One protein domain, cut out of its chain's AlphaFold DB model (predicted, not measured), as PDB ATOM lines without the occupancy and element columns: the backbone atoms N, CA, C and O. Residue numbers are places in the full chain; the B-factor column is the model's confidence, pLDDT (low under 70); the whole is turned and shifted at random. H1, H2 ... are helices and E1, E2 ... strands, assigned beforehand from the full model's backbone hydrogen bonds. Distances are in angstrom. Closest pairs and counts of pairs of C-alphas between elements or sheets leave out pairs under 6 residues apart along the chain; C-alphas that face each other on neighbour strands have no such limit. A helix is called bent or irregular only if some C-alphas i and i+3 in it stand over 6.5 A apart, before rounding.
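AT A GLANCE: This is residues 149 to 205 of the 209 residues of the protein "EcoRII-C domain-containing protein" of Chloroflexi bacterium CG_4_9_14_3_um_filter_45_9 (UniProt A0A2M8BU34). A small three-stranded sheet, with strands E1, E2 and E3 side by side, forms a wall with short helices around it. H2 lies towards one end of the long axis and H3 towards the other, in the loop by which the chain leaves E2 and folds back to E3. The printed part has 57 residues, with H1, E1, H2, E2, H3 and E3 in that order; the sheet runs E1, E2, E3 and is mixed, as is the class, helices and strands. The whole is compact, with a radius of gyration of the C-alphas of 11.1 A, yet elongated, spanning 33 by 20 by 20 A.

IN THESE COORDINATES: Find C-alpha 149 at (121.929, 76.252, 89.808), where H1, residues 149 to 153, begins. E1 follows at residues 159 to 161, then H2 at 164 to 169. E2, residues 175 to 179, is 12.9 A long. H3, residues 184 to 189, is 10.6 A long and irregular, but only just: C-alphas 184 and 187 are 6.7 A apart. E3, residues 199 to 203, is 12.9 A long and ends at C-alpha 203, (115.388, 98.851, 83.534).

HOW THE PARTS SIT: Look first at E1 and E2, antiparallel at 157 degrees, with N 161 and O 175 2.9 A apart, within hydrogen-bond range. E2 and E3 are parallel at 24 degrees; there N 201 and O 176 are 2.8 A apart, also within range. E2, H3 and E3 make a strand-helix-strand unit, two parallel neighbour strands with a helix between, and its crossover is right-handed. H2 only grazes the sheet, with residues 164 to 168. H1 and H2 only just touch, with 3 pairs of C-alphas within 8 A, the closest being Gln 150 and Gln 164 at 7.5 A. H1 and H3 are not on the sheet. Every O i to N i+4 pair is within hydrogen-bond range in H1 and H2; H3 has 0 of 2, and 2 of 3 O i to N i+3 pairs.

THE WHOLE: The C-alphas farthest apart are those of Glu 169 and Arg 184, at 32.6 A. The printed part has no cut, and no link is long. Read the B-factor column at residues 190 to 196 for pLDDT under 70; the mean of the printed part is 86.8.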
ATOM      1  N   GLN A 149     122.624  76.717  91.011       89.06
ATOM      2  CA  GLN A 149     121.929  76.252  89.808       89.06
ATOM      3  C   GLN A 149     120.973  77.317  89.266       89.06
ATOM      4  O   GLN A 149     120.996  77.625  88.077       89.06
ATOM      5  N   GLN A 150     120.190  77.942  90.141       89.81
ATOM      6  CA  GLN A 150     119.206  78.960  89.781       89.81
ATOM      7  C   GLN A 150     119.889  80.196  89.194       89.81
ATOM      8  O   GLN A 150     119.477  80.680  88.147       89.81
ATOM      9  N   THR A 151     120.991  80.660  89.792       87.56
ATOM     10  CA  THR A 151     121.782  81.784  89.255       87.56
ATOM     11  C   THR A 151     122.455  81.458  87.918       87.56
ATOM     12  O   THR A 151     122.643  82.356  87.098       87.56
ATOM     13  N   LYS A 152     122.772  80.181  87.652       87.88
ATOM     14  CA  LYS A 152     123.253  79.729  86.338       87.88
ATOM     15  C   LYS A 152     122.136  79.755  85.289       87.88
ATOM     16  O   LYS A 152     122.385  80.176  84.163       87.88
ATOM     17  N   ILE A 153     120.921  79.331  85.647       87.56
ATOM     18  CA  ILE A 153     119.752  79.321  84.749       87.56
ATOM     19  C   ILE A 153     119.275  80.748  84.451       87.56
ATOM     20  O   ILE A 153     119.058  81.082  83.286       87.56
ATOM     21  N   LEU A 154     119.146  81.572  85.495       88.06
ATOM     22  CA  LEU A 154     118.684  82.966  85.505       88.06
ATOM     23  C   LEU A 154     119.845  83.957  85.319       88.06
ATOM     24  O   LEU A 154     119.837  85.067  85.849       88.06
ATOM     25  N   LYS A 155     120.884  83.551  84.584       86.50
ATOM     26  CA  LYS A 155     122.074  84.373  84.359       86.50
ATOM     27  C   LYS A 155     121.664  85.730  83.775       86.50
ATOM     28  O   LYS A 155     120.932  85.781  82.792       86.50
ATOM     29  N   ARG A 156     122.211  86.813  84.338       85.81
ATOM     30  CA  ARG A 156     121.947  88.215  83.940       85.81
ATOM     31  C   ARG A 156     120.537  88.737  84.255       85.81
ATOM     32  O   ARG A 156     120.230  89.860  83.866       85.81
ATOM     33  N   VAL A 157     119.715  87.958  84.957       91.62
ATOM     34  CA  VAL A 157     118.460  88.429  85.549       91.62
ATOM     35  C   VAL A 157     118.751  88.870  86.977       91.62
ATOM     36  O   VAL A 157     119.323  88.115  87.765       91.62
ATOM     37  N   ASP A 158     118.365  90.098  87.303       94.62
ATOM     38  CA  ASP A 158     118.653  90.703  88.600       94.62
ATOM     39  C   ASP A 158     117.495  90.498  89.583       94.62
ATOM     40  O   ASP A 158     117.731  90.207  90.759       94.62
ATOM     41  N   LEU A 159     116.254  90.577  89.088       96.88
ATOM     42  CA  LEU A 159     115.023  90.291  89.827       96.88
ATOM     43  C   LEU A 159     114.055  89.475  88.961       96.88
ATOM     44  O   LEU A 159     114.006  89.636  87.743       96.88
ATOM     45  N   VAL A 160     113.255  88.630  89.600       96.69
ATOM     46  CA  VAL A 160     112.140  87.903  88.981       96.69
ATOM     47  C   VAL A 160     110.840  88.225  89.704       96.69
ATOM     48  O   VAL A 160     110.855  88.476  90.908       96.69
ATOM     49  N   ILE A 161     109.732  88.204  88.970       97.62
ATOM     50  CA  ILE A 161     108.367  88.358  89.483       97.62
ATOM     51  C   ILE A 161     107.571  87.120  89.040       97.62
ATOM     52  O   ILE A 161     107.591  86.824  87.842       97.62
ATOM     53  N   PRO A 162     106.846  86.422  89.932       97.06
ATOM     54  CA  PRO A 162     106.764  86.670  91.376       97.06
ATOM     55  C   PRO A 162     107.973  86.133  92.165       97.06
ATOM     56  O   PRO A 162     108.406  86.754  93.133       97.06
ATOM     57  N   ASP A 163     108.543  85.005  91.743       97.00
ATOM     58  CA  ASP A 163     109.595  84.289  92.465       97.00
ATOM     59  C   ASP A 163     110.459  83.436  91.513       97.00
ATOM     60  O   ASP A 163     110.154  83.270  90.327       97.00
ATOM     61  N   GLN A 164     111.573  82.902  92.022       95.50
ATOM     62  CA  GLN A 164     112.543  82.161  91.211       95.50
ATOM     63  C   GLN A 164     112.094  80.754  90.814       95.50
ATOM     64  O   GLN A 164     112.588  80.246  89.810       95.50
ATOM     65  N   ILE A 165     111.211  80.121  91.588       95.75
ATOM     66  CA  ILE A 165     110.675  78.790  91.279       95.75
ATOM     67  C   ILE A 165     109.747  78.936  90.077       95.75
ATOM     68  O   ILE A 165     109.998  78.328  89.036       95.75
ATOM     69  N   THR A 166     108.786  79.862  90.155       96.50
ATOM     70  CA  THR A 166     107.893  80.205  89.041       96.50
ATOM     71  C   THR A 166     108.687  80.592  87.793       96.50
ATOM     72  O   THR A 166     108.403  80.100  86.705       96.50
ATOM     73  N   ALA A 167     109.736  81.408  87.929       94.31
ATOM     74  CA  ALA A 167     110.567  81.827  86.798       94.31
ATOM     75  C   ALA A 167     111.316  80.680  86.093       94.31
ATOM     76  O   ALA A 167     111.629  80.796  84.905       94.31
ATOM     77  N   ILE A 168     111.633  79.597  86.805       92.81
ATOM     78  CA  ILE A 168     112.344  78.436  86.254       92.81
ATOM     79  C   ILE A 168     111.360  77.409  85.690       92.81
ATOM     80  O   ILE A 168     111.569  76.926  84.580       92.81
ATOM     81  N   GLU A 169     110.304  77.086  86.435       94.44
ATOM     82  CA  GLU A 169     109.359  76.018  86.092       94.44
ATOM     83  C   GLU A 169     108.270  76.477  85.115       94.44
ATOM     84  O   GLU A 169     107.830  75.706  84.264       94.44
ATOM     85  N   ARG A 170     107.836  77.740  85.218       94.38
ATOM     86  CA  ARG A 170     106.761  78.340  84.412       94.38
ATOM     87  C   ARG A 170     107.159  79.736  83.917       94.38
ATOM     88  O   ARG A 170     106.553  80.734  84.317       94.38
ATOM     89  N   PRO A 171     108.193  79.843  83.062       92.50
ATOM     90  CA  PRO A 171     108.745  81.131  82.638       92.50
ATOM     91  C   PRO A 171     107.738  82.030  81.905       92.50
ATOM     92  O   PRO A 171     107.853  83.251  81.966       92.50
ATOM     93  N   ASP A 172     106.728  81.446  81.257       93.25
ATOM     94  CA  ASP A 172     105.598  82.153  80.646       93.25
ATOM     95  C   ASP A 172     104.770  82.936  81.679       93.25
ATOM     96  O   ASP A 172     104.224  83.996  81.371       93.25
ATOM     97  N   LYS A 173     104.741  82.477  82.935       95.69
ATOM     98  CA  LYS A 173     104.048  83.119  84.061       95.69
ATOM     99  C   LYS A 173     104.932  84.055  84.883       95.69
ATOM    100  O   LYS A 173     104.472  84.571  85.898       95.69
ATOM    101  N   ALA A 174     106.163  84.299  84.445       95.44
ATOM    102  CA  ALA A 174     107.104  85.159  85.144       95.44
ATOM    103  C   ALA A 174     107.516  86.380  84.312       95.44
ATOM    104  O   ALA A 174     107.456  86.386  83.077       95.44
ATOM    105  N   TYR A 175     107.977  87.409  85.018       95.62
ATOM    106  CA  TYR A 175     108.694  88.540  84.441       95.62
ATOM    107  C   TYR A 175     110.128  88.563  84.955       95.62
ATOM    108  O   TYR A 175     110.394  88.279  86.124       95.62
ATOM    109  N   PHE A 176     111.054  88.926  84.073       94.50
ATOM    110  CA  PHE A 176     112.486  88.917  84.342       94.50
ATOM    111  C   PHE A 176     113.004  90.341  84.208       94.50
ATOM    112  O   PHE A 176     112.899  90.938  83.142       94.50
ATOM    113  N   LEU A 177     113.566  90.901  85.272       95.06
ATOM    114  CA  LEU A 177     114.084  92.261  85.272       95.06
ATOM    115  C   LEU A 177     115.609  92.218  85.256       95.06
ATOM    116  O   LEU A 177     116.229  91.583  86.113       95.06
ATOM    117  N   SER A 178     116.219  92.929  84.313       93.38
ATOM    118  CA  SER A 178     117.634  93.281  84.390       93.38
ATOM    119  C   SER A 178     117.774  94.775  84.631       93.38
ATOM    120  O   SER A 178     117.221  95.593  83.901       93.38
ATOM    121  N   CYS A 179     118.523  95.129  85.664       93.06
ATOM    122  CA  CYS A 179     118.714  96.495  86.114       93.06
ATOM    123  C   CYS A 179     120.091  96.978  85.660       93.06
ATOM    124  O   CYS A 179     121.132  96.455  86.061       93.06
ATOM    125  N   LYS A 180     120.128  98.021  84.833       90.38
ATOM    126  CA  LYS A 180     121.373  98.674  84.431       90.38
ATOM    127  C   LYS A 180     121.258 100.165  84.645       90.38
ATOM    128  O   LYS A 180     120.614 100.853  83.874       90.38
ATOM    129  N   ARG A 181     121.983 100.679  85.639       88.62
ATOM    130  CA  ARG A 181     122.035 102.121  85.914       88.62
ATOM    131  C   ARG A 181     122.409 102.950  84.675       88.62
ATOM    132  O   ARG A 181     121.815 103.988  84.433       88.62
ATOM    133  N   THR A 182     123.398 102.488  83.907       86.44
ATOM    134  CA  THR A 182     123.746 103.039  82.587       86.44
ATOM    135  C   THR A 182     123.875 101.919  81.566       86.44
ATOM    136  O   THR A 182     124.260 100.803  81.933       86.44
ATOM    137  N   LEU A 183     123.576 102.207  80.296       83.06
ATOM    138  CA  LEU A 183     123.533 101.198  79.236       83.06
ATOM    139  C   LEU A 183     124.850 101.077  78.469       83.06
ATOM    140  O   LEU A 183     125.422  99.988  78.475       83.06
ATOM    141  N   ARG A 184     125.372 102.169  77.887       83.56
ATOM    142  CA  ARG A 184     126.545 102.140  76.980       83.56
ATOM    143  C   ARG A 184     126.457 100.944  76.011       83.56
ATOM    144  O   ARG A 184     125.371 100.592  75.590       83.56
ATOM    145  N   GLU A 185     127.541 100.240  75.707       81.19
ATOM    146  CA  GLU A 185     127.530  98.989  74.935       81.19
ATOM    147  C   GLU A 185     126.983  97.775  75.716       81.19
ATOM    148  O   GLU A 185     126.701  96.720  75.140       81.19
ATOM    149  N   ARG A 186     126.809  97.904  77.040       75.81
ATOM    150  CA  ARG A 186     126.432  96.803  77.942       75.81
ATOM    151  C   ARG A 186     124.976  96.372  77.801       75.81
ATOM    152  O   ARG A 186     124.629  95.309  78.317       75.81
ATOM    153  N   TRP A 187     124.129  97.122  77.089       77.44
ATOM    154  CA  TRP A 187     122.771  96.667  76.766       77.44
ATOM    155  C   TRP A 187     122.787  95.359  75.961       77.44
ATOM    156  O   TRP A 187     121.924  94.510  76.182       77.44
ATOM    157  N   LYS A 188     123.824  95.133  75.136       77.69
ATOM    158  CA  LYS A 188     124.021  93.894  74.360       77.69
ATOM    159  C   LYS A 188     124.146  92.656  75.249       77.69
ATOM    160  O   LYS A 188     123.834  91.550  74.828       77.69
ATOM    161  N   GLN A 189     124.574  92.833  76.500       73.50
ATOM    162  CA  GLN A 189     124.680  91.745  77.472       73.50
ATOM    163  C   GLN A 189     123.315  91.357  78.050       73.50
ATOM    164  O   GLN A 189     123.165  90.242  78.538       73.50
ATOM    165  N   THR A 190     122.334  92.259  78.036       61.97
ATOM    166  CA  THR A 190     121.022  92.045  78.670       61.97
ATOM    167  C   THR A 190     120.159  91.055  77.919       61.97
ATOM    168  O   THR A 190     119.305  90.438  78.535       61.97
ATOM    169  N   ILE A 191     120.374  90.913  76.612       61.56
ATOM    170  CA  ILE A 191     119.659  89.957  75.776       61.56
ATOM    171  C   ILE A 191     120.219  88.578  76.153       61.56
ATOM    172  O   ILE A 191     121.377  88.287  75.824       61.56
ATOM    173  N   PRO A 192     119.485  87.737  76.906       58.62
ATOM    174  CA  PRO A 192     119.877  86.344  77.039       58.62
ATOM    175  C   PRO A 192     119.815  85.734  75.633       58.62
ATOM    176  O   PRO A 192     119.034  86.209  74.803       58.62
ATOM    177  N   GLU A 193     120.585  84.683  75.346       60.34
ATOM    178  CA  GLU A 193     120.235  83.807  74.217       60.34
ATOM    179  C   GLU A 193     118.737  83.509  74.335       60.34
ATOM    180  O   GLU A 193     118.293  83.053  75.393       60.34
ATOM    181  N   ARG A 194     117.952  83.946  73.339       57.41
ATOM    182  CA  ARG A 194     116.499  84.105  73.468       57.41
ATOM    183  C   ARG A 194     115.878  82.779  73.897       57.41
ATOM    184  O   ARG A 194     115.696  81.884  73.080       57.41
ATOM    185  N   LYS A 195     115.527  82.668  75.179       69.50
ATOM    186  CA  LYS A 195     114.668  81.594  75.675       69.50
ATOM    187  C   LYS A 195     113.241  81.946  75.241       69.50
ATOM    188  O   LYS A 195     112.765  83.002  75.660       69.50
ATOM    189  N   PRO A 196     112.570  81.124  74.410       66.44
ATOM    190  CA  PRO A 196     111.346  81.507  73.694       66.44
ATOM    191  C   PRO A 196     110.203  82.068  74.559       66.44
ATOM    192  O   PRO A 196     109.392  82.837  74.055       66.44
ATOM    193  N   SER A 197     110.157  81.741  75.855       79.81
ATOM    194  CA  SER A 197     109.055  82.113  76.760       79.81
ATOM    195  C   SER A 197     109.390  83.222  77.766       79.81
ATOM    196  O   SER A 197     108.591  83.504  78.653       79.81
ATOM    197  N   TRP A 198     110.582  83.821  77.703       88.06
ATOM    198  CA  TRP A 198     111.021  84.786  78.715       88.06
ATOM    199  C   TRP A 198     110.591  86.212  78.372       88.06
ATOM    200  O   TRP A 198     111.023  86.780  77.369       88.06
ATOM    201  N   ARG A 199     109.809  86.832  79.261       90.31
ATOM    202  CA  ARG A 199     109.448  88.255  79.184       90.31
ATOM    203  C   ARG A 199     110.446  89.093  79.980       90.31
ATOM    204  O   ARG A 199     110.296  89.274  81.190       90.31
ATOM    205  N   VAL A 200     111.500  89.544  79.300       90.38
ATOM    206  CA  VAL A 200     112.620  90.274  79.912       90.38
ATOM    207  C   VAL A 200     112.446  91.784  79.755       90.38
ATOM    208  O   VAL A 200     112.326  92.279  78.639       90.38
ATOM    209  N   PHE A 201     112.511  92.515  80.866       91.94
ATOM    210  CA  PHE A 201     112.525  93.973  80.915       91.94
ATOM    211  C   PHE A 201     113.912  94.471  81.312       91.94
ATOM    212  O   PHE A 201     114.484  94.043  82.318       91.94
ATOM    213  N   LEU A 202     114.448  95.402  80.527       91.94
ATOM    214  CA  LEU A 202     115.666  96.132  80.854       91.94
ATOM    215  C   LEU A 202     115.283  97.465  81.499       91.94
ATOM    216  O   LEU A 202     114.726  98.337  80.839       91.94
ATOM    217  N   LEU A 203     115.604  97.621  82.779       92.94
ATOM    218  CA  LEU A 203     115.388  98.851  83.534       92.94
ATOM    219  C   LEU A 203     116.667  99.687  83.540       92.94
ATOM    220  O   LEU A 203     117.761  99.159  83.767       92.94
ATOM    221  N   THR A 204     116.533 100.993  83.317       92.31
ATOM    222  CA  THR A 204     117.646 101.950  83.291       92.31
ATOM    223  C   THR A 204     117.220 103.310  83.830       92.31
ATOM    224  O   THR A 204     116.040 103.645  83.790       92.31
ATOM    225  N   LEU A 205     118.187 104.088  84.323       88.44
ATOM    226  CA  LEU A 205     117.997 105.486  84.736       88.44
ATOM    227  C   LEU A 205     118.459 106.482  83.658       88.44
ATOM    228  O   LEU A 205     118.488 107.686  83.888       88.44
TER     229      LEU A 205